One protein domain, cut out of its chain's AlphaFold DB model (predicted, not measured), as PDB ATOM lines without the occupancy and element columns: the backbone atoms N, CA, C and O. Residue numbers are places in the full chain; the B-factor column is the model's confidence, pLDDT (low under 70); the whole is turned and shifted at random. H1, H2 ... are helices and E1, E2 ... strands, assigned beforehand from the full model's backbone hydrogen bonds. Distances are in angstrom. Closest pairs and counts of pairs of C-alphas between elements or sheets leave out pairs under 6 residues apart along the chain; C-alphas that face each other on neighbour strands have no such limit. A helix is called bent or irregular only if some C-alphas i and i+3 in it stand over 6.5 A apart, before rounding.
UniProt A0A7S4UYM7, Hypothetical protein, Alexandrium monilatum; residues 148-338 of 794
ATOM      1  N   GLU A 148      23.400   9.901  42.365       72.88
ATOM      2  CA  GLU A 148      23.835  10.381  43.685       72.88
ATOM      3  C   GLU A 148      23.696  11.902  43.837       72.88
ATOM      4  O   GLU A 148      23.293  12.377  44.898       72.88
ATOM      5  N   ALA A 149      23.969  12.675  42.783       74.00
ATOM      6  CA  ALA A 149      23.765  14.121  42.777       74.00
ATOM      7  C   ALA A 149      22.274  14.496  42.833       74.00
ATOM      8  O   ALA A 149      21.911  15.410  43.573       74.00
ATOM      9  N   SER A 150      21.414  13.785  42.098       70.50
ATOM     10  CA  SER A 150      19.957  13.971  42.139       70.50
ATOM     11  C   SER A 150      19.390  13.646  43.516       70.50
ATOM     12  O   SER A 150      18.632  14.440  44.068       70.50
ATOM     13  N   ILE A 151      19.838  12.537  44.109       67.81
ATOM     14  CA  ILE A 151      19.550  12.192  45.498       67.81
ATOM     15  C   ILE A 151      20.004  13.341  46.407       67.81
ATOM     16  O   ILE A 151      19.195  13.943  47.097       67.81
ATOM     17  N   ALA A 152      21.277  13.736  46.366       68.62
ATOM     18  CA  ALA A 152      21.790  14.805  47.220       68.62
ATOM     19  C   ALA A 152      21.054  16.147  47.042       68.62
ATOM     20  O   ALA A 152      20.993  16.924  47.993       68.62
ATOM     21  N   LYS A 153      20.508  16.425  45.852       74.88
ATOM     22  CA  LYS A 153      19.701  17.615  45.574       74.88
ATOM     23  C   LYS A 153      18.352  17.558  46.290       74.88
ATOM     24  O   LYS A 153      18.090  18.449  47.085       74.88
ATOM     25  N   VAL A 154      17.554  16.515  46.048       66.75
ATOM     26  CA  VAL A 154      16.230  16.337  46.683       66.75
ATOM     27  C   VAL A 154      16.359  16.388  48.198       66.75
ATOM     28  O   VAL A 154      15.606  17.043  48.902       66.75
ATOM     29  N   LEU A 155      17.399  15.744  48.709       60.47
ATOM     30  CA  LEU A 155      17.607  15.650  50.135       60.47
ATOM     31  C   LEU A 155      18.074  16.977  50.791       60.47
ATOM     32  O   LEU A 155      18.025  17.109  52.016       60.47
ATOM     33  N   LYS A 156      18.593  17.940  50.014       65.00
ATOM     34  CA  LYS A 156      18.948  19.288  50.506       65.00
ATOM     35  C   LYS A 156      17.730  20.196  50.652       65.00
ATOM     36  O   LYS A 156      17.836  21.212  51.337       65.00
ATOM     37  N   GLU A 157      16.632  19.871  49.982       64.75
ATOM     38  CA  GLU A 157      15.394  20.630  50.077       64.75
ATOM     39  C   GLU A 157      14.723  20.374  51.437       64.75
ATOM     40  O   GLU A 157      14.972  19.370  52.107       64.75
ATOM     41  N   ASP A 158      13.967  21.362  51.908       58.19
ATOM     42  CA  ASP A 158      13.369  21.351  53.244       58.19
ATOM     43  C   ASP A 158      12.315  20.232  53.329       58.19
ATOM     44  O   ASP A 158      11.404  20.239  52.499       58.19
ATOM     45  N   PRO A 159      12.404  19.278  54.279       56.16
ATOM     46  CA  PRO A 159      11.488  18.137  54.368       56.16
ATOM     47  C   PRO A 159      10.003  18.520  54.412       56.16
ATOM     48  O   PRO A 159       9.185  17.809  53.838       56.16
ATOM     49  N   ASP A 160       9.659  19.672  54.994       54.88
ATOM     50  CA  ASP A 160       8.278  20.178  55.049       54.88
ATOM     51  C   ASP A 160       7.768  20.728  53.697       54.88
ATOM     52  O   ASP A 160       6.583  21.028  53.545       54.88
ATOM     53  N   LYS A 161       8.656  20.894  52.707       62.38
ATOM     54  CA  LYS A 161       8.350  21.398  51.356       62.38
ATOM     55  C   LYS A 161       8.466  20.335  50.271       62.38
ATOM     56  O   LYS A 161       8.197  20.652  49.113       62.38
ATOM     57  N   LEU A 162       8.884  19.120  50.620       62.38
ATOM     58  CA  LEU A 162       9.012  18.047  49.648       62.38
ATOM     59  C   LEU A 162       7.634  17.641  49.125       62.38
ATOM     60  O   LEU A 162       6.757  17.235  49.886       62.38
ATOM     61  N   GLY A 163       7.451  17.758  47.811       66.19
ATOM     62  CA  GLY A 163       6.239  17.306  47.144       66.19
ATOM     63  C   GLY A 163       6.302  15.822  46.787       66.19
ATOM     64  O   GLY A 163       7.365  15.201  46.764       66.19
ATOM     65  N   GLU A 164       5.157  15.256  46.397       69.56
ATOM     66  CA  GLU A 164       5.072  13.883  45.875       69.56
ATOM     67  C   GLU A 164       6.074  13.630  44.732       69.56
ATOM     68  O   GLU A 164       6.680  12.564  44.648       69.56
ATOM     69  N   GLN A 165       6.292  14.624  43.863       73.50
ATOM     70  CA  GLN A 165       7.194  14.508  42.712       73.50
ATOM     71  C   GLN A 165       8.655  14.299  43.117       73.50
ATOM     72  O   GLN A 165       9.350  13.504  42.480       73.50
ATOM     73  N   ASP A 166       9.107  14.965  44.177       71.06
ATOM     74  CA  ASP A 166      10.479  14.852  44.672       71.06
ATOM     75  C   ASP A 166      10.717  13.470  45.283       71.06
ATOM     76  O   ASP A 166      11.789  12.885  45.117       71.06
ATOM     77  N   ILE A 167       9.682  12.897  45.905       70.94
ATOM     78  CA  ILE A 167       9.736  11.555  46.484       70.94
ATOM     79  C   ILE A 167       9.806  10.483  45.407       70.94
ATOM     80  O   ILE A 167      10.638   9.576  45.475       70.94
ATOM     81  N   MET A 168       8.982  10.615  44.369       74.75
ATOM     82  CA  MET A 168       9.044   9.710  43.225       74.75
ATOM     83  C   MET A 168      10.389   9.813  42.506       74.75
ATOM     84  O   MET A 168      10.998   8.794  42.186       74.75
ATOM     85  N   ALA A 169      10.898  11.033  42.297       76.56
ATOM     86  CA  ALA A 169      12.217  11.249  41.704       76.56
ATOM     87  C   ALA A 169      13.334  10.625  42.554       76.56
ATOM     88  O   ALA A 169      14.313  10.095  42.022       76.56
ATOM     89  N   PHE A 170      13.178  10.648  43.876       76.44
ATOM     90  CA  PHE A 170      14.092  10.005  44.802       76.44
ATOM     91  C   PHE A 170      14.056   8.466  44.695       76.44
ATOM     92  O   PHE A 170      15.115   7.842  44.578       76.44
ATOM     93  N   HIS A 171      12.871   7.846  44.654       78.12
ATOM     94  CA  HIS A 171      12.724   6.403  44.408       78.12
ATOM     95  C   HIS A 171      13.313   5.984  43.050       78.12
ATOM     96  O   HIS A 171      14.039   4.987  42.968       78.12
ATOM     97  N   ASP A 172      13.072   6.775  42.001       82.75
ATOM     98  CA  ASP A 172      13.642   6.557  40.669       82.75
ATOM     99  C   ASP A 172      15.179   6.591  40.718       82.75
ATOM    100  O   ASP A 172      15.851   5.719  40.157       82.75
ATOM    101  N   ALA A 173      15.757   7.570  41.421       81.06
ATOM    102  CA  ALA A 173      17.203   7.719  41.546       81.06
ATOM    103  C   ALA A 173      17.845   6.586  42.369       81.06
ATOM    104  O   ALA A 173      18.918   6.100  42.001       81.06
ATOM    105  N   LEU A 174      17.192   6.106  43.436       79.94
ATOM    106  CA  LEU A 174      17.648   4.925  44.182       79.94
ATOM    107  C   LEU A 174      17.651   3.667  43.311       79.94
ATOM    108  O   LEU A 174      18.614   2.897  43.337       79.94
ATOM    109  N   TYR A 175      16.602   3.467  42.513       83.25
ATOM    110  CA  TYR A 175      16.528   2.354  41.570       83.25
ATOM    111  C   TYR A 175      17.644   2.427  40.517       83.25
ATOM    112  O   TYR A 175      18.352   1.447  40.277       83.25
ATOM    113  N   GLN A 176      17.874   3.604  39.927       84.56
ATOM    114  CA  GLN A 176      18.970   3.825  38.974       84.56
ATOM    115  C   GLN A 176      20.348   3.587  39.607       84.56
ATOM    116  O   GLN A 176      21.218   2.960  39.000       84.56
ATOM    117  N   ARG A 177      20.548   4.027  40.853       84.62
ATOM    118  CA  ARG A 177      21.784   3.774  41.600       84.62
ATOM    119  C   ARG A 177      22.007   2.276  41.814       84.62
ATOM    120  O   ARG A 177      23.088   1.770  41.508       84.62
ATOM    121  N   PHE A 178      20.988   1.557  42.283       84.19
ATOM    122  CA  PHE A 178      21.070   0.118  42.536       84.19
ATOM    123  C   PHE A 178      21.327  -0.680  41.249       84.19
ATOM    124  O   PHE A 178      22.241  -1.507  41.203       84.19
ATOM    125  N   THR A 179      20.573  -0.397  40.179       83.12
ATOM    126  CA  THR A 179      20.739  -1.059  38.870       83.12
ATOM    127  C   THR A 179      22.148  -0.863  38.323       83.12
ATOM    128  O   THR A 179      22.760  -1.809  37.836       83.12
ATOM    129  N   LYS A 180      22.715   0.340  38.451       85.44
ATOM    130  CA  LYS A 180      24.073   0.622  37.984       85.44
ATOM    131  C   LYS A 180      25.136  -0.097  38.813       85.44
ATOM    132  O   LYS A 180      26.113  -0.589  38.250       85.44
ATOM    133  N   LYS A 181      24.946  -0.168  40.132       84.62
ATOM    134  CA  LYS A 181      25.897  -0.774  41.071       84.62
ATOM    135  C   LYS A 181      25.904  -2.302  41.012       84.62
ATOM    136  O   LYS A 181      26.970  -2.910  41.092       84.62
ATOM    137  N   TYR A 182      24.737  -2.925  40.847       84.38
ATOM    138  CA  TYR A 182      24.584  -4.380  40.919       84.38
ATOM    139  C   TYR A 182      24.118  -5.044  39.618       84.38
ATOM    140  O   TYR A 182      24.079  -6.268  39.565       84.38
ATOM    141  N   GLY A 183      23.830  -4.296  38.550       76.69
ATOM    142  CA  GLY A 183      23.249  -4.811  37.298       76.69
ATOM    143  C   GLY A 183      24.076  -5.861  36.554       76.69
ATOM    144  O   GLY A 183      23.544  -6.597  35.728       76.69
ATOM    145  N   ASN A 184      25.367  -5.991  36.863       78.81
ATOM    146  CA  ASN A 184      26.212  -7.053  36.311       78.81
ATOM    147  C   ASN A 184      26.057  -8.394  37.048       78.81
ATOM    148  O   ASN A 184      26.562  -9.407  36.568       78.81
ATOM    149  N   ARG A 185      25.393  -8.424  38.211       82.12
ATOM    150  CA  ARG A 185      25.165  -9.658  38.968       82.12
ATOM    151  C   ARG A 185      23.992 -10.434  38.363       82.12
ATOM    152  O   ARG A 185      22.943  -9.834  38.141       82.12
ATOM    153  N   PRO A 186      24.117 -11.754  38.153       71.69
ATOM    154  CA  PRO A 186      23.061 -12.561  37.539       71.69
ATOM    155  C   PRO A 186      21.749 -12.527  38.339       71.69
ATOM    156  O   PRO A 186      20.687 -12.368  37.753       71.69
ATOM    157  N   GLU A 187      21.824 -12.555  39.673       70.44
ATOM    158  CA  GLU A 187      20.673 -12.431  40.590       70.44
ATOM    159  C   GLU A 187      19.892 -11.122  40.395       70.44
ATOM    160  O   GLU A 187      18.678 -11.070  40.561       70.44
ATOM    161  N   VAL A 188      20.598 -10.057  40.011       73.69
ATOM    162  CA  VAL A 188      20.038  -8.721  39.815       73.69
ATOM    163  C   VAL A 188      19.613  -8.503  38.366       73.69
ATOM    164  O   VAL A 188      18.672  -7.767  38.107       73.69
ATOM    165  N   GLN A 189      20.220  -9.196  37.403       69.62
ATOM    166  CA  GLN A 189      19.722  -9.208  36.028       69.62
ATOM    167  C   GLN A 189      18.317  -9.803  35.942       69.62
ATOM    168  O   GLN A 189      17.522  -9.309  35.152       69.62
ATOM    169  N   VAL A 190      17.983 -10.791  36.780       66.75
ATOM    170  CA  VAL A 190      16.619 -11.346  36.880       66.75
ATOM    171  C   VAL A 190      15.611 -10.293  37.361       66.75
ATOM    172  O   VAL A 190      14.490 -10.278  36.865       66.75
ATOM    173  N   LEU A 191      16.017  -9.340  38.219       65.31
ATOM    174  CA  LEU A 191      15.171  -8.197  38.612       65.31
ATOM    175  C   LEU A 191      14.768  -7.326  37.413       65.31
ATOM    176  O   LEU A 191      13.737  -6.659  37.463       65.31
ATOM    177  N   PHE A 192      15.593  -7.318  36.357       60.88
ATOM    178  CA  PHE A 192      15.504  -6.405  35.214       60.88
ATOM    179  C   PHE A 192      15.260  -7.113  33.875       60.88
ATOM    180  O   PHE A 192      15.230  -6.462  32.825       60.88
ATOM    181  N   GLN A 193      15.091  -8.439  33.879       54.22
ATOM    182  CA  GLN A 193      14.766  -9.216  32.688       54.22
ATOM    183  C   GLN A 193      13.310  -8.929  32.283       54.22
ATOM    184  O   GLN A 193      12.390  -9.637  32.658       54.22
ATOM    185  N   ARG A 194      13.145  -7.868  31.475       51.81
ATOM    186  CA  ARG A 194      11.937  -7.447  30.737       51.81
ATOM    187  C   ARG A 194      10.654  -7.313  31.568       51.81
ATOM    188  O   ARG A 194       9.838  -8.222  31.576       51.81
ATOM    189  N   THR A 195      10.362  -6.115  32.063       48.28
ATOM    190  CA  THR A 195       9.006  -5.785  32.537       48.28
ATOM    191  C   THR A 195       8.595  -4.371  32.139       48.28
ATOM    192  O   THR A 195       8.825  -3.391  32.832       48.28
ATOM    193  N   THR A 196       7.970  -4.278  30.969       54.47
ATOM    194  CA  THR A 196       6.704  -3.543  30.795       54.47
ATOM    195  C   THR A 196       5.917  -4.281  29.714       54.47
ATOM    196  O   THR A 196       5.716  -3.788  28.605       54.47
ATOM    197  N   GLY A 197       5.548  -5.531  29.993       67.38
ATOM    198  CA  GLY A 197       4.489  -6.179  29.235       67.38
ATOM    199  C   GLY A 197       3.140  -5.535  29.571       67.38
ATOM    200  O   GLY A 197       2.987  -4.771  30.530       67.38
ATOM    201  N   GLU A 198       2.124  -5.825  28.760       76.06
ATOM    202  CA  GLU A 198       0.764  -5.351  29.041       76.06
ATOM    203  C   GLU A 198       0.204  -5.935  30.350       76.06
ATOM    204  O   GLU A 198      -0.654  -5.317  30.976       76.06
ATOM    205  N   ALA A 199       0.685  -7.107  30.774       79.62
ATOM    206  CA  ALA A 199       0.211  -7.802  31.966       79.62
ATOM    207  C   ALA A 199       0.617  -7.086  33.262       79.62
ATOM    208  O   ALA A 199      -0.242  -6.824  34.103       79.62
ATOM    209  N   GLU A 200       1.888  -6.692  33.409       83.56
ATOM    210  CA  GLU A 200       2.374  -6.000  34.610       83.56
ATOM    211  C   GLU A 200       1.730  -4.615  34.753       83.56
ATOM    212  O   GLU A 200       1.406  -4.186  35.862       83.56
ATOM    213  N   ALA A 201       1.494  -3.941  33.622       82.25
ATOM    214  CA  ALA A 201       0.800  -2.660  33.567       82.25
ATOM    215  C   ALA A 201      -0.668  -2.767  34.008       82.25
ATOM    216  O   ALA A 201      -1.142  -1.942  34.791       82.25
ATOM    217  N   ARG A 202      -1.380  -3.806  33.543       85.06
ATOM    218  CA  ARG A 202      -2.753  -4.102  33.981       85.06
ATOM    219  C   ARG A 202      -2.795  -4.440  35.472       85.06
ATOM    220  O   ARG A 202      -3.647  -3.902  36.175       85.06
ATOM    221  N   LEU A 203      -1.853  -5.246  35.965       87.38
ATOM    222  CA  LEU A 203      -1.747  -5.564  37.391       87.38
ATOM    223  C   LEU A 203      -1.534  -4.301  38.235       87.38
ATOM    224  O   LEU A 203      -2.230  -4.108  39.227       87.38
ATOM    225  N   LEU A 204      -0.632  -3.410  37.824       86.00
ATOM    226  CA  LEU A 204      -0.393  -2.164  38.550       86.00
ATOM    227  C   LEU A 204      -1.634  -1.267  38.572       86.00
ATOM    228  O   LEU A 204      -1.971  -0.717  39.615       86.00
ATOM    229  N   SER A 205      -2.350  -1.159  37.448       85.69
ATOM    230  CA  SER A 205      -3.605  -0.401  37.401       85.69
ATOM    231  C   SER A 205      -4.692  -1.003  38.304       85.69
ATOM    232  O   SER A 205      -5.463  -0.263  38.917       85.69
ATOM    233  N   ALA A 206      -4.716  -2.331  38.452       86.88
ATOM    234  CA  ALA A 206      -5.608  -3.025  39.378       86.88
ATOM    235  C   ALA A 206      -5.228  -2.748  40.844       86.88
ATOM    236  O   ALA A 206      -6.097  -2.459  41.659       86.88
ATOM    237  N   ILE A 207      -3.930  -2.738  41.172       87.12
ATOM    238  CA  ILE A 207      -3.432  -2.383  42.512       87.12
ATOM    239  C   ILE A 207      -3.740  -0.914  42.847       87.12
ATOM    240  O   ILE A 207      -4.224  -0.619  43.937       87.12
ATOM    241  N   GLN A 208      -3.527   0.008  41.906       85.69
ATOM    242  CA  GLN A 208      -3.830   1.435  42.079       85.69
ATOM    243  C   GLN A 208      -5.325   1.692  42.309       85.69
ATOM    244  O   GLN A 208      -5.691   2.536  43.121       85.69
ATOM    245  N   SER A 209      -6.193   0.960  41.606       84.31
ATOM    246  CA  SER A 209      -7.651   1.087  41.738       84.31
ATOM    247  C   SER A 209      -8.247   0.275  42.892       84.31
ATOM    248  O   SER A 209      -9.383   0.537  43.280       84.31
ATOM    249  N   GLY A 210      -7.499  -0.673  43.465       83.25
ATOM    250  CA  GLY A 210      -7.999  -1.571  44.508       83.25
ATOM    251  C   GLY A 210      -8.911  -2.687  43.993       83.25
ATOM    252  O   GLY A 210      -9.654  -3.265  44.783       83.25
ATOM    253  N   ASP A 211      -8.875  -2.998  42.694       85.25
ATOM    254  CA  ASP A 211      -9.706  -4.046  42.095       85.25
ATOM    255  C   ASP A 211      -9.190  -5.446  42.470       85.25
ATOM    256  O   ASP A 211      -8.260  -5.996  41.868       85.25
ATOM    257  N   GLU A 212      -9.810  -6.034  43.493       85.25
ATOM    258  CA  GLU A 212      -9.436  -7.352  43.998       85.25
ATOM    259  C   GLU A 212      -9.646  -8.477  42.975       85.25
ATOM    260  O   GLU A 212      -8.887  -9.450  42.967       85.25
ATOM    261  N   GLU A 213     -10.679  -8.394  42.133       84.25
ATOM    262  CA  GLU A 213     -10.984  -9.435  41.146       84.25
ATOM    263  C   GLU A 213      -9.940  -9.436  40.034       84.25
ATOM    264  O   GLU A 213      -9.416 -10.496  39.665       84.25
ATOM    265  N   ALA A 214      -9.561  -8.245  39.567       85.06
ATOM    266  CA  ALA A 214      -8.503  -8.086  38.583       85.06
ATOM    267  C   ALA A 214      -7.158  -8.609  39.108       85.06
ATOM    268  O   ALA A 214      -6.501  -9.371  38.397       85.06
ATOM    269  N   ILE A 215      -6.773  -8.307  40.356       85.25
ATOM    270  CA  ILE A 215      -5.536  -8.838  40.966       85.25
ATOM    271  C   ILE A 215      -5.577 -10.374  41.022       85.25
ATOM    272  O   ILE A 215      -4.618 -11.052  40.646       85.25
ATOM    273  N   ARG A 216      -6.713 -10.945  41.435       85.81
ATOM    274  CA  ARG A 216      -6.903 -12.399  41.543       85.81
ATOM    275  C   ARG A 216      -6.861 -13.127  40.198       85.81
ATOM    276  O   ARG A 216      -6.537 -14.319  40.185       85.81
ATOM    277  N   SER A 217      -7.166 -12.450  39.092       86.00
ATOM    278  CA  SER A 217      -7.162 -13.041  37.746       86.00
ATOM    279  C   SER A 217      -5.764 -13.467  37.264       86.00
ATOM    280  O   SER A 217      -5.642 -14.404  36.477       86.00
ATOM    281  N   PHE A 218      -4.700 -12.855  37.797       82.38
ATOM    282  CA  PHE A 218      -3.313 -13.149  37.414       82.38
ATOM    283  C   PHE A 218      -2.755 -14.445  38.024       82.38
ATOM    284  O   PHE A 218      -1.728 -14.943  37.573       82.38
ATOM    285  N   ARG A 219      -3.443 -15.049  39.005       72.19
ATOM    286  CA  ARG A 219      -2.968 -16.235  39.754       72.19
ATOM    287  C   ARG A 219      -2.802 -17.510  38.913       72.19
ATOM    288  O   ARG A 219      -2.147 -18.439  39.370       72.19
ATOM    289  N   GLY A 220      -3.421 -17.575  37.733       65.75
ATOM    290  CA  GLY A 220      -3.440 -18.762  36.868       65.75
ATOM    291  C   GLY A 220      -2.982 -18.505  35.435       65.75
ATOM    292  O   GLY A 220      -3.209 -19.352  34.574       65.75
ATOM    293  N   GLN A 221      -2.388 -17.343  35.152       76.44
ATOM    294  CA  GLN A 221      -1.843 -17.071  33.824       76.44
ATOM    295  C   GLN A 221      -0.543 -17.859  33.632       76.44
ATOM    296  O   GLN A 221       0.425 -17.666  34.368       76.44
ATOM    297  N   GLU A 222      -0.523 -18.757  32.644       69.81
ATOM    298  CA  GLU A 222       0.673 -19.534  32.309       69.81
ATOM    299  C   GLU A 222       1.840 -18.599  31.964       69.81
ATOM    300  O   GLU A 222       1.750 -17.765  31.064       69.81
ATOM    301  N   GLY A 223       2.948 -18.740  32.698       71.00
ATOM    302  CA  GLY A 223       4.174 -17.972  32.475       71.00
ATOM    303  C   GLY A 223       4.232 -16.590  33.134       71.00
ATOM    304  O   GLY A 223       5.232 -15.901  32.944       71.00
ATOM    305  N   PHE A 224       3.225 -16.176  33.916       81.75
ATOM    306  CA  PHE A 224       3.295 -14.930  34.690       81.75
ATOM    307  C   PHE A 224       4.093 -15.124  35.989       81.75
ATOM    308  O   PHE A 224       3.797 -16.018  36.781       81.75
ATOM    309  N   SER A 225       5.099 -14.276  36.220       84.19
ATOM    310  CA  SER A 225       5.905 -14.273  37.447       84.19
ATOM    311  C   SER A 225       5.536 -13.080  38.322       84.19
ATOM    312  O   SER A 225       5.476 -11.951  37.843       84.19
ATOM    313  N   TRP A 226       5.358 -13.314  39.623       84.50
ATOM    314  CA  TRP A 226       5.156 -12.256  40.622       84.50
ATOM    315  C   TRP A 226       6.470 -11.605  41.084       84.50
ATOM    316  O   TRP A 226       6.452 -10.558  41.732       84.50
ATOM    317  N   ASN A 227       7.611 -12.208  40.740       86.94
ATOM    318  CA  ASN A 227       8.936 -11.838  41.236       86.94
ATOM    319  C   ASN A 227       9.624 -10.878  40.260       86.94
ATOM    320  O   ASN A 227      10.574 -11.240  39.568       86.94
ATOM    321  N   PHE A 228       9.119  -9.648  40.192       85.25
ATOM    322  CA  PHE A 228       9.744  -8.540  39.468       85.25
ATOM    323  C   PHE A 228       9.591  -7.232  40.248       85.25
ATOM    324  O   PHE A 228       8.765  -7.130  41.156       85.25
ATOM    325  N   VAL A 229      10.391  -6.225  39.896       86.12
ATOM    326  CA  VAL A 229      10.300  -4.869  40.456       86.12
ATOM    327  C   VAL A 229       9.759  -3.937  39.374       86.12
ATOM    328  O   VAL A 229      10.216  -3.995  38.230       86.12
ATOM    329  N   TYR A 230       8.782  -3.091  39.707       85.69
ATOM    330  CA  TYR A 230       8.289  -2.080  38.770       85.69
ATOM    331  C   TYR A 230       9.410  -1.080  38.440       85.69
ATOM    332  O   TYR A 230      10.045  -0.574  39.361       85.69
ATOM    333  N   PRO A 231       9.694  -0.777  37.162       82.50
ATOM    334  CA  PRO A 231      10.688   0.236  36.826       82.50
ATOM    335  C   PRO A 231      10.185   1.655  37.170       82.50
ATOM    336  O   PRO A 231       8.982   1.846  37.369       82.50
ATOM    337  N   PRO A 232      11.084   2.660  37.179       82.81
ATOM    338  CA  PRO A 232      10.724   4.074  37.257       82.81
ATOM    339  C   PRO A 232       9.598   4.439  36.286       82.81
ATOM    340  O   PRO A 232       9.579   3.958  35.145       82.81
ATOM    341  N   ALA A 233       8.675   5.297  36.722       78.81
ATOM    342  CA  ALA A 233       7.477   5.600  35.947       78.81
ATOM    343  C   ALA A 233       7.805   6.198  34.570       78.81
ATOM    344  O   ALA A 233       8.707   7.026  34.412       78.81
ATOM    345  N   GLN A 234       7.013   5.835  33.558       72.94
ATOM    346  CA  GLN A 234       7.133   6.437  32.235       72.94
ATOM    347  C   GLN A 234       6.506   7.829  32.254       72.94
ATOM    348  O   GLN A 234       5.288   7.976  32.367       72.94
ATOM    349  N   VAL A 235       7.333   8.860  32.107       74.94
ATOM    350  CA  VAL A 235       6.857  10.242  32.024       74.94
ATOM    351  C   VAL A 235       6.318  10.507  30.620       74.94
ATOM    352  O   VAL A 235       7.068  10.495  29.643       74.94
ATOM    353  N   ARG A 236       5.010  10.754  30.511       73.25
ATOM    354  CA  ARG A 236       4.365  11.193  29.267       73.25
ATOM    355  C   ARG A 236       3.962  12.663  29.382       73.25
ATOM    356  O   ARG A 236       3.525  13.081  30.453       73.25
ATOM    357  N   PRO A 237       4.070  13.459  28.308       67.38
ATOM    358  CA  PRO A 237       3.520  14.809  28.313       67.38
ATOM    359  C   PRO A 237       1.993  14.729  28.461       67.38
ATOM    360  O   PRO A 237       1.316  14.104  27.642       67.38
ATOM    361  N   GLY A 238       1.457  15.308  29.537       67.06
ATOM    362  CA  GLY A 238       0.019  15.420  29.762       67.06
ATOM    363  C   GLY A 238      -0.629  16.430  28.817       67.06
ATOM    364  O   GLY A 238       0.051  17.247  28.194       67.06
ATOM    365  N   LYS A 239      -1.964  16.392  28.724       64.06
ATOM    366  CA  LYS A 239      -2.741  17.273  27.832       64.06
ATOM    367  C   LYS A 239      -2.552  18.772  28.130       64.06
ATOM    368  O   LYS A 239      -2.684  19.567  27.207       64.06
ATOM    369  N   ASP A 240      -2.152  19.118  29.355       65.31
ATOM    370  CA  ASP A 240      -1.943  20.499  29.824       65.31
ATOM    371  C   ASP A 240      -0.453  20.898  29.913       65.31
ATOM    372  O   ASP A 240      -0.105  21.907  30.520       65.31
ATOM    373  N   GLY A 241       0.460  20.086  29.362       58.19
ATOM    374  CA  GLY A 241       1.913  20.300  29.464       58.19
ATOM    375  C   GLY A 241       2.538  19.844  30.791       58.19
ATOM    376  O   GLY A 241       3.763  19.795  30.902       58.19
ATOM    377  N   VAL A 242       1.725  19.442  31.773       60.03
ATOM    378  CA  VAL A 242       2.187  18.808  33.017       60.03
ATOM    379  C   VAL A 242       2.595  17.352  32.730       60.03
ATOM    380  O   VAL A 242       1.812  16.615  32.124       60.03
ATOM    381  N   PRO A 243       3.802  16.904  33.124       64.88
ATOM    382  CA  PRO A 243       4.225  15.517  32.948       64.88
ATOM    383  C   PRO A 243       3.347  14.566  33.773       64.88
ATOM    384  O   PRO A 243       3.259  14.691  34.991       64.88
ATOM    385  N   VAL A 244       2.715  13.592  33.115       67.44
ATOM    386  CA  VAL A 244       1.931  12.532  33.762       67.44
ATOM    387  C   VAL A 244       2.808  11.290  33.883       67.44
ATOM    388  O   VAL A 244       3.281  10.754  32.877       67.44
ATOM    389  N   ARG A 245       3.028  10.832  35.117       72.88
ATOM    390  CA  ARG A 245       3.738   9.581  35.415       72.88
ATOM    391  C   ARG A 245       2.784   8.408  35.187       72.88
ATOM    392  O   ARG A 245       1.814   8.240  35.920       72.88
ATOM    393  N   ALA A 246       3.023   7.628  34.140       67.12
ATOM    394  CA  ALA A 246       2.267   6.415  33.849       67.12
ATOM    395  C   ALA A 246       3.008   5.188  34.394       67.12
ATOM    396  O   ALA A 246       4.230   5.099  34.264       67.12
ATOM    397  N   LEU A 247       2.256   4.221  34.932       70.06
ATOM    398  CA  LEU A 247       2.777   2.956  35.469       70.06
ATOM    399  C   LEU A 247       3.755   3.132  36.645       70.06
ATOM    400  O   LEU A 247       4.793   2.478  36.693       70.06
ATOM    401  N   ASP A 248       3.420   4.007  37.594       79.00
ATOM    402  CA  ASP A 248       4.233   4.199  38.796       79.00
ATOM    403  C   ASP A 248       3.911   3.156  39.881       79.00
ATOM    404  O   ASP A 248       2.824   3.167  40.465       79.00
ATOM    405  N   GLY A 249       4.849   2.234  40.108       78.44
ATOM    406  CA  GLY A 249       4.812   1.222  41.171       78.44
ATOM    407  C   GLY A 249       5.858   1.461  42.263       78.44
ATOM    408  O   GLY A 249       6.286   0.504  42.907       78.44
ATOM    409  N   TRP A 250       6.331   2.706  42.413       79.12
ATOM    410  CA  TRP A 250       7.284   3.155  43.446       79.12
ATOM    411  C   TRP A 250       8.593   2.367  43.505       79.12
ATOM    412  O   TRP A 250       9.233   2.281  44.553       79.12
ATOM    413  N   CYS A 251       8.997   1.768  42.385       83.06
ATOM    414  CA  CYS A 251      10.148   0.876  42.324       83.06
ATOM    415  C   CYS A 251      10.053  -0.322  43.291       83.06
ATOM    416  O   CYS A 251      11.069  -0.782  43.803       83.06
ATOM    417  N   ARG A 252       8.843  -0.834  43.564       86.88
ATOM    418  CA  ARG A 252       8.594  -1.976  44.466       86.88
ATOM    419  C   ARG A 252       8.176  -3.233  43.712       86.88
ATOM    420  O   ARG A 252       7.895  -3.199  42.515       86.88
ATOM    421  N   THR A 253       8.136  -4.358  44.420       88.31
ATOM    422  CA  THR A 253       7.516  -5.591  43.917       88.31
ATOM    423  C   THR A 253       5.997  -5.539  44.087       88.31
ATOM    424  O   THR A 253       5.513  -4.835  44.979       88.31
ATOM    425  N   PRO A 254       5.221  -6.311  43.301       88.38
ATOM    426  CA  PRO A 254       3.784  -6.457  43.528       88.38
ATOM    427  C   PRO A 254       3.461  -6.859  44.972       88.38
ATOM    428  O   PRO A 254       2.586  -6.268  45.597       88.38
ATOM    429  N   LEU A 255       4.223  -7.806  45.533       89.88
ATOM    430  CA  LEU A 255       4.082  -8.228  46.926       89.88
ATOM    431  C   LEU A 255       4.409  -7.088  47.904       89.88
ATOM    432  O   LEU A 255       3.659  -6.862  48.848       89.88
ATOM    433  N   GLY A 256       5.475  -6.324  47.653       87.75
ATOM    434  CA  GLY A 256       5.851  -5.164  48.461       87.75
ATOM    435  C   GLY A 256       4.785  -4.063  48.476       87.75
ATOM    436  O   GLY A 256       4.525  -3.493  49.534       87.75
ATOM    437  N   LEU A 257       4.114  -3.812  47.345       87.62
ATOM    438  CA  LEU A 257       2.987  -2.870  47.265       87.62
ATOM    439  C   LEU A 257       1.769  -3.336  48.073       87.62
ATOM    440  O   LEU A 257       1.067  -2.505  48.637       87.62
ATOM    441  N   LEU A 258       1.513  -4.647  48.167       88.81
ATOM    442  CA  LEU A 258       0.438  -5.166  49.023       88.81
ATOM    443  C   LEU A 258       0.806  -5.135  50.512       88.81
ATOM    444  O   LEU A 258      -0.064  -4.963  51.365       88.81
ATOM    445  N   VAL A 259       2.080  -5.341  50.848       88.38
ATOM    446  CA  VAL A 259       2.551  -5.302  52.240       88.38
ATOM    447  C   VAL A 259       2.533  -3.873  52.769       88.38
ATOM    448  O   VAL A 259       2.032  -3.641  53.866       88.38
ATOM    449  N   HIS A 260       3.010  -2.921  51.967       85.19
ATOM    450  CA  HIS A 260       3.086  -1.507  52.317       85.19
ATOM    451  C   HIS A 260       2.422  -0.642  51.231       85.19
ATOM    452  O   HIS A 260       3.117  -0.042  50.400       85.19
ATOM    453  N   PRO A 261       1.074  -0.593  51.215       80.06
ATOM    454  CA  PRO A 261       0.312   0.157  50.215       80.06
ATOM    455  C   PRO A 261       0.349   1.679  50.415       80.06
ATOM    456  O   PRO A 261       0.072   2.424  49.473       80.06
ATOM    457  N   ASP A 262       0.714   2.136  51.617       72.12
ATOM    458  CA  ASP A 262       0.628   3.539  52.028       72.12
ATOM    459  C   ASP A 262       2.015   4.052  52.403       72.12
ATOM    460  O   ASP A 262       2.526   3.692  53.453       72.12
ATOM    461  N   ASP A 263       2.609   4.930  51.593       63.59
ATOM    462  CA  ASP A 263       3.875   5.613  51.923       63.59
ATOM    463  C   ASP A 263       3.693   6.905  52.739       63.59
ATOM    464  O   ASP A 263       4.639   7.660  52.949       63.59
ATOM    465  N   GLY A 264       2.471   7.173  53.206       61.31
ATOM    466  CA  GLY A 264       2.111   8.360  53.985       61.31
ATOM    467  C   GLY A 264       1.887   9.606  53.125       61.31
ATOM    468  O   GLY A 264       0.809  10.189  53.187       61.31
ATOM    469  N   ILE A 265       2.876   9.999  52.311       58.44
ATOM    470  CA  ILE A 265       2.787  11.183  51.424       58.44
ATOM    471  C   ILE A 265       2.141  10.842  50.079       58.44
ATOM    472  O   ILE A 265       1.430  11.656  49.500       58.44
ATOM    473  N   LEU A 266       2.416   9.648  49.559       64.44
ATOM    474  CA  LEU A 266       1.970   9.240  48.230       64.44
ATOM    475  C   LEU A 266       0.517   8.757  48.253       64.44
ATOM    476  O   LEU A 266       0.010   8.300  49.278       64.44
ATOM    477  N   VAL A 267      -0.136   8.795  47.087       68.06
ATOM    478  CA  VAL A 267      -1.481   8.237  46.906       68.06
ATOM    479  C   VAL A 267      -1.497   6.772  47.337       68.06
ATOM    480  O   VAL A 267      -0.844   5.933  46.722       68.06
ATOM    481  N   ARG A 268      -2.281   6.469  48.373       74.81
ATOM    482  CA  ARG A 268      -2.543   5.111  48.852       74.81
ATOM    483  C   ARG A 268      -2.889   4.166  47.699       74.81
ATOM    484  O   ARG A 268      -3.881   4.371  46.997       74.81
ATOM    485  N   MET A 269      -2.097   3.109  47.555       79.00
ATOM    486  CA  MET A 269      -2.423   1.976  46.692       79.00
ATOM    487  C   MET A 269      -3.520   1.140  47.368       79.00
ATOM    488  O   MET A 269      -3.579   1.062  48.591       79.00
ATOM    489  N   LEU A 270      -4.405   0.495  46.606       81.44
ATOM    490  CA  LEU A 270      -5.553  -0.252  47.151       81.44
ATOM    491  C   LEU A 270      -6.484   0.618  48.031       81.44
ATOM    492  O   LEU A 270      -6.709   0.314  49.215       81.44
ATOM    493  N   PRO A 271      -7.043   1.715  47.486       77.19
ATOM    494  CA  PRO A 271      -7.992   2.540  48.224       77.19
ATOM    495  C   PRO A 271      -9.200   1.697  48.668       77.19
ATOM    496  O   PRO A 271      -9.735   0.902  47.901       77.19
ATOM    497  N   ASN A 272      -9.648   1.884  49.914       74.50
ATOM    498  CA  ASN A 272     -10.815   1.215  50.521       74.50
ATOM    499  C   ASN A 272     -10.680  -0.292  50.829       74.50
ATOM    500  O   ASN A 272     -11.660  -0.918  51.234       74.50
ATOM    501  N   MET A 273      -9.489  -0.881  50.708       82.06
ATOM    502  CA  MET A 273      -9.268  -2.279  51.084       82.06
ATOM    503  C   MET A 273      -9.123  -2.459  52.603       82.06
ATOM    504  O   MET A 273      -8.358  -1.750  53.261       82.06
ATOM    505  N   SER A 274      -9.823  -3.452  53.163       85.94
ATOM    506  CA  SER A 274      -9.664  -3.832  54.573       85.94
ATOM    507  C   SER A 274      -8.330  -4.551  54.819       85.94
ATOM    508  O   SER A 274      -7.850  -5.294  53.962       85.94
ATOM    509  N   ASN A 275      -7.752  -4.410  56.019       85.12
ATOM    510  CA  ASN A 275      -6.518  -5.123  56.386       85.12
ATOM    511  C   ASN A 275      -6.660  -6.649  56.264       85.12
ATOM    512  O   ASN A 275      -5.743  -7.314  55.796       85.12
ATOM    513  N   ALA A 276      -7.827  -7.205  56.607       87.12
ATOM    514  CA  ALA A 276      -8.094  -8.634  56.446       87.12
ATOM    515  C   ALA A 276      -8.094  -9.063  54.968       87.12
ATOM    516  O   ALA A 276      -7.490 -10.081  54.629       87.12
ATOM    517  N   GLY A 277      -8.720  -8.272  54.086       87.06
ATOM    518  CA  GLY A 277      -8.712  -8.507  52.639       87.06
ATOM    519  C   GLY A 277      -7.304  -8.425  52.046       87.06
ATOM    520  O   GLY A 277      -6.899  -9.307  51.290       87.06
ATOM    521  N   ARG A 278      -6.511  -7.440  52.481       90.81
ATOM    522  CA  ARG A 278      -5.103  -7.279  52.088       90.81
ATOM    523  C   ARG A 278      -4.241  -8.470  52.515       90.81
ATOM    524  O   ARG A 278      -3.542  -9.039  51.683       90.81
ATOM    525  N   LEU A 279      -4.336  -8.910  53.773       91.94
ATOM    526  CA  LEU A 279      -3.625 -10.100  54.268       91.94
ATOM    527  C   LEU A 279      -4.051 -11.378  53.531       91.94
ATOM    528  O   LEU A 279      -3.233 -12.267  53.290       91.94
ATOM    529  N   GLN A 280      -5.327 -11.478  53.150       91.06
ATOM    530  CA  GLN A 280      -5.830 -12.587  52.347       91.06
ATOM    531  C   GLN A 280      -5.259 -12.564  50.920       91.06
ATOM    532  O   GLN A 280      -4.861 -13.612  50.415       91.06
ATOM    533  N   LEU A 281      -5.137 -11.392  50.292       89.56
ATOM    534  CA  LEU A 281      -4.457 -11.257  49.001       89.56
ATOM    535  C   LEU A 281      -2.971 -11.614  49.102       89.56
ATOM    536  O   LEU A 281      -2.481 -12.352  48.255       89.56
ATOM    537  N   ILE A 282      -2.271 -11.185  50.158       92.19
ATOM    538  CA  ILE A 282      -0.871 -11.572  50.400       92.19
ATOM    539  C   ILE A 282      -0.747 -13.104  50.488       92.19
ATOM    540  O   ILE A 282       0.076 -13.691  49.787       92.19
ATOM    541  N   LYS A 283      -1.617 -13.774  51.264       92.31
ATOM    542  CA  LYS A 283      -1.690 -15.252  51.332       92.31
ATOM    543  C   LYS A 283      -1.874 -15.889  49.957       92.31
ATOM    544  O   LYS A 283      -1.278 -16.922  49.658       92.31
ATOM    545  N   GLU A 284      -2.749 -15.315  49.142       89.19
ATOM    546  CA  GLU A 284      -3.056 -15.824  47.808       89.19
ATOM    547  C   GLU A 284      -1.893 -15.627  46.830       89.19
ATOM    548  O   GLU A 284      -1.616 -16.537  46.051       89.19
ATOM    549  N   LEU A 285      -1.181 -14.500  46.903       89.31
ATOM    550  CA  LEU A 285      -0.010 -14.230  46.066       89.31
ATOM    551  C   LEU A 285       1.153 -15.175  46.385       89.31
ATOM    552  O   LEU A 285       1.762 -15.729  45.467       89.31
ATOM    553  N   LEU A 286       1.412 -15.413  47.675       90.56
ATOM    554  CA  LEU A 286       2.429 -16.366  48.135       90.56
ATOM    555  C   LEU A 286       2.126 -17.786  47.626       90.56
ATOM    556  O   LEU A 286       3.012 -18.474  47.123       90.56
ATOM    557  N   ARG A 287       0.847 -18.198  47.625       89.75
ATOM    558  CA  ARG A 287       0.407 -19.474  47.020       89.75
ATOM    559  C   ARG A 287       0.648 -19.553  45.515       89.75
ATOM    560  O   ARG A 287       0.894 -20.643  45.010       89.75
ATOM    561  N   SER A 288       0.551 -18.432  44.804       86.06
ATOM    562  CA  SER A 288       0.768 -18.364  43.354       86.06
ATOM    563  C   SER A 288       2.237 -18.191  42.943       86.06
ATOM    564  O   SER A 288       2.508 -17.918  41.776       86.06
ATOM    565  N   GLY A 289       3.188 -18.358  43.870       85.69
ATOM    566  CA  GLY A 289       4.624 -18.368  43.571       85.69
ATOM    567  C   GLY A 289       5.349 -17.034  43.770       85.69
ATOM    568  O   GLY A 289       6.473 -16.888  43.289       85.69
ATOM    569  N   ALA A 290       4.736 -16.066  44.462       88.25
ATOM    570  CA  ALA A 290       5.456 -14.884  44.931       88.25
ATOM    571  C   ALA A 290       6.465 -15.279  46.022       88.25
ATOM    572  O   ALA A 290       6.103 -15.951  46.987       88.25
ATOM    573  N   ASP A 291       7.718 -14.861  45.870       89.38
ATOM    574  CA  ASP A 291       8.794 -15.127  46.825       89.38
ATOM    575  C   ASP A 291       8.840 -14.012  47.891       89.38
ATOM    576  O   ASP A 291       9.051 -12.846  47.538       89.38
ATOM    577  N   PRO A 292       8.660 -14.327  49.190       91.50
ATOM    578  CA  PRO A 292       8.709 -13.329  50.258       91.50
ATOM    579  C   PRO A 292      10.100 -12.703  50.466       91.50
ATOM    580  O   PRO A 292      10.189 -11.651  51.094       91.50
ATOM    581  N   ASN A 293      11.166 -13.311  49.935       90.88
ATOM    582  CA  ASN A 293      12.551 -12.830  50.049       90.88
ATOM    583  C   ASN A 293      13.011 -12.022  48.834       90.88
ATOM    584  O   ASN A 293      14.138 -11.514  48.795       90.88
ATOM    585  N   PHE A 294      12.151 -11.915  47.821       88.12
ATOM    586  CA  PHE A 294      12.447 -11.185  46.608       88.12
ATOM    587  C   PHE A 294      12.022  -9.718  46.747       88.12
ATOM    588  O   PHE A 294      10.861  -9.433  47.054       88.12
ATOM    589  N   PRO A 295      12.907  -8.753  46.450       87.06
ATOM    590  CA  PRO A 295      14.254  -8.908  45.898       87.06
ATOM    591  C   PRO A 295      15.342  -9.178  46.961       87.06
ATOM    592  O   PRO A 295      15.247  -8.671  48.080       87.06
ATOM    593  N   PRO A 296      16.428  -9.900  46.606       82.31
ATOM    594  CA  PRO A 296      17.390 -10.422  47.580       82.31
ATOM    595  C   PRO A 296      18.227  -9.348  48.296       82.31
ATOM    596  O   PRO A 296      18.468  -9.451  49.492       82.31
ATOM    597  N   THR A 297      18.690  -8.312  47.591       86.06
ATOM    598  CA  THR A 297      19.582  -7.283  48.174       86.06
ATOM    599  C   THR A 297      19.053  -5.860  48.026       86.06
ATOM    600  O   THR A 297      19.752  -4.910  48.375       86.06
ATOM    601  N   TYR A 298      17.855  -5.688  47.470       86.56
ATOM    602  CA  TYR A 298      17.249  -4.378  47.232       86.56
ATOM    603  C   TYR A 298      16.300  -4.016  48.377       86.56
ATOM    604  O   TYR A 298      15.611  -4.885  48.903       86.56
ATOM    605  N   TRP A 299      16.258  -2.738  48.764       83.00
ATOM    606  CA  TRP A 299      15.517  -2.282  49.946       83.00
ATOM    607  C   TRP A 299      14.017  -2.602  49.931       83.00
ATOM    608  O   TRP A 299      13.439  -2.777  50.999       83.00
ATOM    609  N   ALA A 300      13.386  -2.697  48.752       81.56
ATOM    610  CA  ALA A 300      11.949  -2.959  48.609       81.56
ATOM    611  C   ALA A 300      11.564  -4.436  48.837       81.56
ATOM    612  O   ALA A 300      10.673  -4.970  48.174       81.56
ATOM    613  N   ASN A 301      12.256  -5.099  49.757       88.25
ATOM    614  CA  ASN A 301      11.933  -6.437  50.218       88.25
ATOM    615  C   ASN A 301      10.633  -6.419  51.054       88.25
ATOM    616  O   ASN A 301      10.493  -5.547  51.918       88.25
ATOM    617  N   PRO A 302       9.701  -7.370  50.847       90.50
ATOM    618  CA  PRO A 302       8.458  -7.476  51.611       90.50
ATOM    619  C   PRO A 302       8.643  -7.445  53.136       90.50
ATOM    620  O   PRO A 302       7.915  -6.730  53.817       90.50
ATOM    621  N   GLY A 303       9.635  -8.153  53.683       91.56
ATOM    622  CA  GLY A 303       9.919  -8.176  55.122       91.56
ATOM    623  C   GLY A 303      10.406  -6.827  55.662       91.56
ATOM    624  O   GLY A 303       9.950  -6.380  56.716       91.56
ATOM    625  N   ILE A 304      11.270  -6.129  54.913       89.06
ATOM    626  CA  ILE A 304      11.719  -4.765  55.253       89.06
ATOM    627  C   ILE A 304      10.537  -3.795  55.224       89.06
ATOM    628  O   ILE A 304      10.363  -3.016  56.157       89.06
ATOM    629  N   LEU A 305       9.697  -3.871  54.189       87.94
ATOM    630  CA  LEU A 305       8.507  -3.032  54.051       87.94
ATOM    631  C   LEU A 305       7.492  -3.288  55.176       87.94
ATOM    632  O   LEU A 305       6.969  -2.328  55.730       87.94
ATOM    633  N   ALA A 306       7.267  -4.541  55.584       90.25
ATOM    634  CA  ALA A 306       6.417  -4.859  56.737       90.25
ATOM    635  C   ALA A 306       6.960  -4.230  58.033       90.25
ATOM    636  O   ALA A 306       6.202  -3.644  58.810       90.25
ATOM    637  N   CYS A 307       8.282  -4.294  58.232       90.06
ATOM    638  CA  CYS A 307       8.948  -3.673  59.377       90.06
ATOM    639  C   CYS A 307       8.859  -2.146  59.351       90.06
ATOM    640  O   CYS A 307       8.657  -1.554  60.403       90.06
ATOM    641  N   LEU A 308       8.966  -1.507  58.182       86.31
ATOM    642  CA  LEU A 308       8.789  -0.057  58.037       86.31
ATOM    643  C   LEU A 308       7.334   0.370  58.300       86.31
ATOM    644  O   LEU A 308       7.116   1.362  59.001       86.31
ATOM    645  N   ALA A 309       6.352  -0.398  57.810       84.44
ATOM    646  CA  ALA A 309       4.922  -0.147  58.032       84.44
ATOM    647  C   ALA A 309       4.504  -0.283  59.500       84.44
ATOM    648  O   ALA A 309       3.521   0.327  59.912       84.44
ATOM    649  N   GLY A 310       5.189  -1.125  60.276       87.69
ATOM    650  CA  GLY A 310       4.682  -1.545  61.581       87.69
ATOM    651  C   GLY A 310       3.645  -2.676  61.494       87.69
ATOM    652  O   GLY A 310       2.973  -2.954  62.489       87.69
ATOM    653  N   ASP A 311       3.522  -3.350  60.342       90.31
ATOM    654  CA  ASP A 311       2.541  -4.417  60.099       90.31
ATOM    655  C   ASP A 311       3.067  -5.791  60.542       90.31
ATOM    656  O   ASP A 311       3.639  -6.570  59.772       90.31
ATOM    657  N   LEU A 312       2.857  -6.092  61.825       93.94
ATOM    658  CA  LEU A 312       3.262  -7.357  62.434       93.94
ATOM    659  C   LEU A 312       2.517  -8.570  61.855       93.94
ATOM    660  O   LEU A 312       3.086  -9.661  61.799       93.94
ATOM    661  N   ASP A 313       1.263  -8.406  61.435       94.50
ATOM    662  CA  ASP A 313       0.457  -9.512  60.914       94.50
ATOM    663  C   ASP A 313       0.921  -9.916  59.513       94.50
ATOM    664  O   ASP A 313       1.036 -11.111  59.226       94.50
ATOM    665  N   ALA A 314       1.263  -8.941  58.662       93.06
ATOM    666  CA  ALA A 314       1.907  -9.225  57.385       93.06
ATOM    667  C   ALA A 314       3.290  -9.856  57.580       93.06
ATOM    668  O   ALA A 314       3.610 -10.813  56.880       93.06
ATOM    669  N   LEU A 315       4.088  -9.389  58.548       95.19
ATOM    670  CA  LEU A 315       5.406  -9.970  58.821       95.19
ATOM    671  C   LEU A 315       5.316 -11.439  59.266       95.19
ATOM    672  O   LEU A 315       6.027 -12.282  58.724       95.19
ATOM    673  N   LYS A 316       4.408 -11.763  60.199       94.94
ATOM    674  CA  LYS A 316       4.136 -13.151  60.626       94.94
ATOM    675  C   LYS A 316       3.705 -14.023  59.457       94.94
ATOM    676  O   LYS A 316       4.188 -15.137  59.295       94.94
ATOM    677  N   LEU A 317       2.815 -13.495  58.618       94.81
ATOM    678  CA  LEU A 317       2.355 -14.199  57.433       94.81
ATOM    679  C   LEU A 317       3.496 -14.462  56.441       94.81
ATOM    680  O   LEU A 317       3.562 -15.542  55.867       94.81
ATOM    681  N   LEU A 318       4.386 -13.497  56.217       94.12
ATOM    682  CA  LEU A 318       5.547 -13.687  55.349       94.12
ATOM    683  C   LEU A 318       6.503 -14.742  55.932       94.12
ATOM    684  O   LEU A 318       6.997 -15.587  55.188       94.12
ATOM    685  N   GLU A 319       6.726 -14.742  57.250       94.75
ATOM    686  CA  GLU A 319       7.536 -15.756  57.939       94.75
ATOM    687  C   GLU A 319       6.948 -17.166  57.794       94.75
ATOM    688  O   GLU A 319       7.686 -18.092  57.454       94.75
ATOM    689  N   ASP A 320       5.629 -17.329  57.955       94.06
ATOM    690  CA  ASP A 320       4.936 -18.616  57.764       94.06
ATOM    691  C   ASP A 320       5.177 -19.212  56.361       94.06
ATOM    692  O   ASP A 320       5.092 -20.426  56.168       94.06
ATOM    693  N   TRP A 321       5.487 -18.359  55.378       93.31
ATOM    694  CA  TRP A 321       5.780 -18.720  53.989       93.31
ATOM    695  C   TRP A 321       7.278 -18.696  53.641       93.31
ATOM    696  O   TRP A 321       7.633 -18.765  52.466       93.31
ATOM    697  N   GLY A 322       8.164 -18.654  54.640       91.19
ATOM    698  CA  GLY A 322       9.611 -18.790  54.453       91.19
ATOM    699  C   GLY A 322      10.370 -17.476  54.245       91.19
ATOM    700  O   GLY A 322      11.431 -17.487  53.621       91.19
ATOM    701  N   CYS A 323       9.850 -16.349  54.742       92.69
ATOM    702  CA  CYS A 323      10.603 -15.094  54.789       92.69
ATOM    703  C   CYS A 323      11.830 -15.209  55.713       92.69
ATOM    704  O   CYS A 323      11.712 -15.580  56.882       92.69
ATOM    705  N   ASP A 324      13.004 -14.866  55.193       92.94
ATOM    706  CA  ASP A 324      14.265 -14.797  55.915       92.94
ATOM    707  C   ASP A 324      14.350 -13.482  56.699       92.94
ATOM    708  O   ASP A 324      14.719 -12.425  56.186       92.94
ATOM    709  N   LEU A 325      14.052 -13.562  57.995       93.31
ATOM    710  CA  LEU A 325      14.120 -12.419  58.906       93.31
ATOM    711  C   LEU A 325      15.553 -11.906  59.148       93.31
ATOM    712  O   LEU A 325      15.733 -10.855  59.768       93.31
ATOM    713  N   THR A 326      16.577 -12.636  58.691       93.12
ATOM    714  CA  THR A 326      17.993 -12.256  58.811       93.12
ATOM    715  C   THR A 326      18.537 -11.555  57.568       93.12
ATOM    716  O   THR A 326      19.682 -11.090  57.570       93.12
ATOM    717  N   GLN A 327      17.711 -11.437  56.528       90.12
ATOM    718  CA  GLN A 327      18.092 -10.874  55.246       90.12
ATOM    719  C   GLN A 327      18.567  -9.421  55.378       90.12
ATOM    720  O   GLN A 327      17.970  -8.593  56.075       90.12
ATOM    721  N   LYS A 328      19.659  -9.114  54.672       91.00
ATOM    722  CA  LYS A 328      20.264  -7.783  54.636       91.00
ATOM    723  C   LYS A 328      20.132  -7.160  53.254       91.00
ATOM    724  O   LYS A 328      20.403  -7.800  52.238       91.00
ATOM    725  N   VAL A 329      19.751  -5.889  53.221       89.00
ATOM    726  CA  VAL A 329      19.475  -5.144  51.988       89.00
ATOM    727  C   VAL A 329      20.334  -3.888  51.888       89.00
ATOM    728  O   VAL A 329      20.864  -3.389  52.882       89.00
ATOM    729  N   GLU A 330      20.506  -3.366  50.674       85.44
ATOM    730  CA  GLU A 330      21.057  -2.027  50.483       85.44
ATOM    731  C   GLU A 330      19.959  -1.003  50.732       85.44
ATOM    732  O   GLU A 330      18.982  -0.965  49.989       85.44
ATOM    733  N   PHE A 331      20.151  -0.148  51.734       82.06
ATOM    734  CA  PHE A 331      19.231   0.936  52.059       82.06
ATOM    735  C   PHE A 331      19.874   2.302  51.779       82.06
ATOM    736  O   PHE A 331      21.005   2.577  52.190       82.06
ATOM    737  N   GLY A 332      19.168   3.172  51.053       75.81
ATOM    738  CA  GLY A 332      19.623   4.531  50.744       75.81
ATOM    739  C   GLY A 332      20.954   4.593  49.977       75.81
ATOM    740  O   GLY A 332      21.117   3.987  48.919       75.81
ATOM    741  N   MET A 333      21.912   5.368  50.503       71.81
ATOM    742  CA  MET A 333      23.248   5.566  49.909       71.81
ATOM    743  C   MET A 333      24.343   4.701  50.554       71.81
ATOM    744  O   MET A 333      25.529   5.017  50.452       71.81
ATOM    745  N   GLN A 334      23.981   3.600  51.216       79.31
ATOM    746  CA  GLN A 334      24.959   2.711  51.841       79.31
ATOM    747  C   GLN A 334      25.924   2.077  50.820       79.31
ATOM    748  O   GLN A 334      25.626   1.906  49.631       79.31
ATOM    749  N   SER A 335      27.138   1.750  51.271       78.19
ATOM    750  CA  SER A 335      28.186   1.164  50.423       78.19
ATOM    751  C   SER A 335      27.989  -0.337  50.189       78.19
ATOM    752  O   SER A 335      28.413  -0.849  49.152       78.19
ATOM    753  N   ARG A 336      27.284  -1.033  51.085       85.69
ATOM    754  CA  ARG A 336      27.043  -2.485  51.058       85.69
ATOM    755  C   ARG A 336      25.655  -2.824  51.634       85.69
ATOM    756  O   ARG A 336      25.142  -2.025  52.415       85.69
ATOM    757  N   PRO A 337      25.045  -3.961  51.247       87.19
ATOM    758  CA  PRO A 337      23.720  -4.357  51.708       87.19
ATOM    759  C   PRO A 337      23.793  -4.983  53.104       87.19
ATOM    760  O   PRO A 337      23.894  -6.197  53.243       87.19
ATOM    761  N   GLU A 338      23.810  -4.147  54.139       89.56
ATOM    762  CA  GLU A 338      23.934  -4.582  55.541       89.56
ATOM    763  C   GLU A 338      22.735  -4.174  56.407       89.56
ATOM    764  O   GLU A 338      22.697  -4.468  57.600       89.56
TER     765      GLU A 338
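Overview. This is residues 148 to 338 of the 794 residues of the protein "Hypothetical protein" of Alexandrium monilatum (UniProt A0A7S4UYM7). Three helical hairpins, H4 with H5, H6 with H7 and H8 with H9, stand side by side as a slab two helices thick, with H4, H6 and H8 in one layer and H5, H7 and H9 in the other; the first hairpin is only loosely joined to the second. A fourth hairpin, H1 with H2, lies across the domain from this slab and apart from its helices, and a small two-stranded hairpin, E1 with E2, lies near one edge. The printed part has 191 residues with nine named helices and two named strands, in the order H1 H2 H3 H4 H5 E1 E2 H6 H7 H8 H9; the class is mostly helix, and the strands are antiparallel. It is compact, with a radius of gyration of the C-alphas of 16.4 A and spans of 42 by 42 by 32 A.

Arrangement. Start with H1, residues 148 to 154, and H2, residues 164 to 182: this helical hairpin touches, closest at the C-alphas of Ile 151 and Phe 170, 5.9 A apart. H3, residues 186 to 192, is close to H2 but not clearly touching; the closest C-alphas, of Tyr 182 and Val 188, are 6.4 A apart. Next, H4, residues 198 to 209, touches H5, residues 212 to 220, with residues 203 to 207 alone, closest at the C-alphas of Ala 206 and Ala 214, 5.9 A. In the hairpin of E1, residues 234 to 237, and E2, residues 243 to 246, look for N 236 and O 244, 2.9 A apart. H6, residues 254 to 259, touches H7, residues 275 to 287, closest at the C-alphas of Leu 258 and Arg 278, 6.7 A. H8, residues 302 to 309, touches H6 at the C-alphas of Gly 256 and Pro 302, 4.7 A, and H9, residues 312 to 320, at those of Ala 306 and Leu 315, 5.6 A. Each O i to N i+4 pair is within hydrogen-bond range but in H3, 1 of 3, and H5, 2 of 5; for O i to N i+3 they have 3 of 4 and 4 of 6.

Along the chain. Find C-alpha 148, where H1 begins, at (23.835, 10.381, 43.685). The longest helix, H2, spans 27.2 A, H7 18.5 A and H4 16.5 A. H5 is irregular, but only just: C-alphas 217 and 220 are 6.9 A apart. H9 ends at C-alpha 320, (4.936, -18.616, 57.764).

Size, cuts and confidence. The C-alphas farthest apart, of Asp 240 and Asp 320, are 48.6 A apart. The printed part has no cut; the links H5 to E1, H6 to H7 and H7 to H8 are long. Mean pLDDT of the printed part is 80.0, and 38 residues are under 70, among them 154 to 164 and 189 to 197.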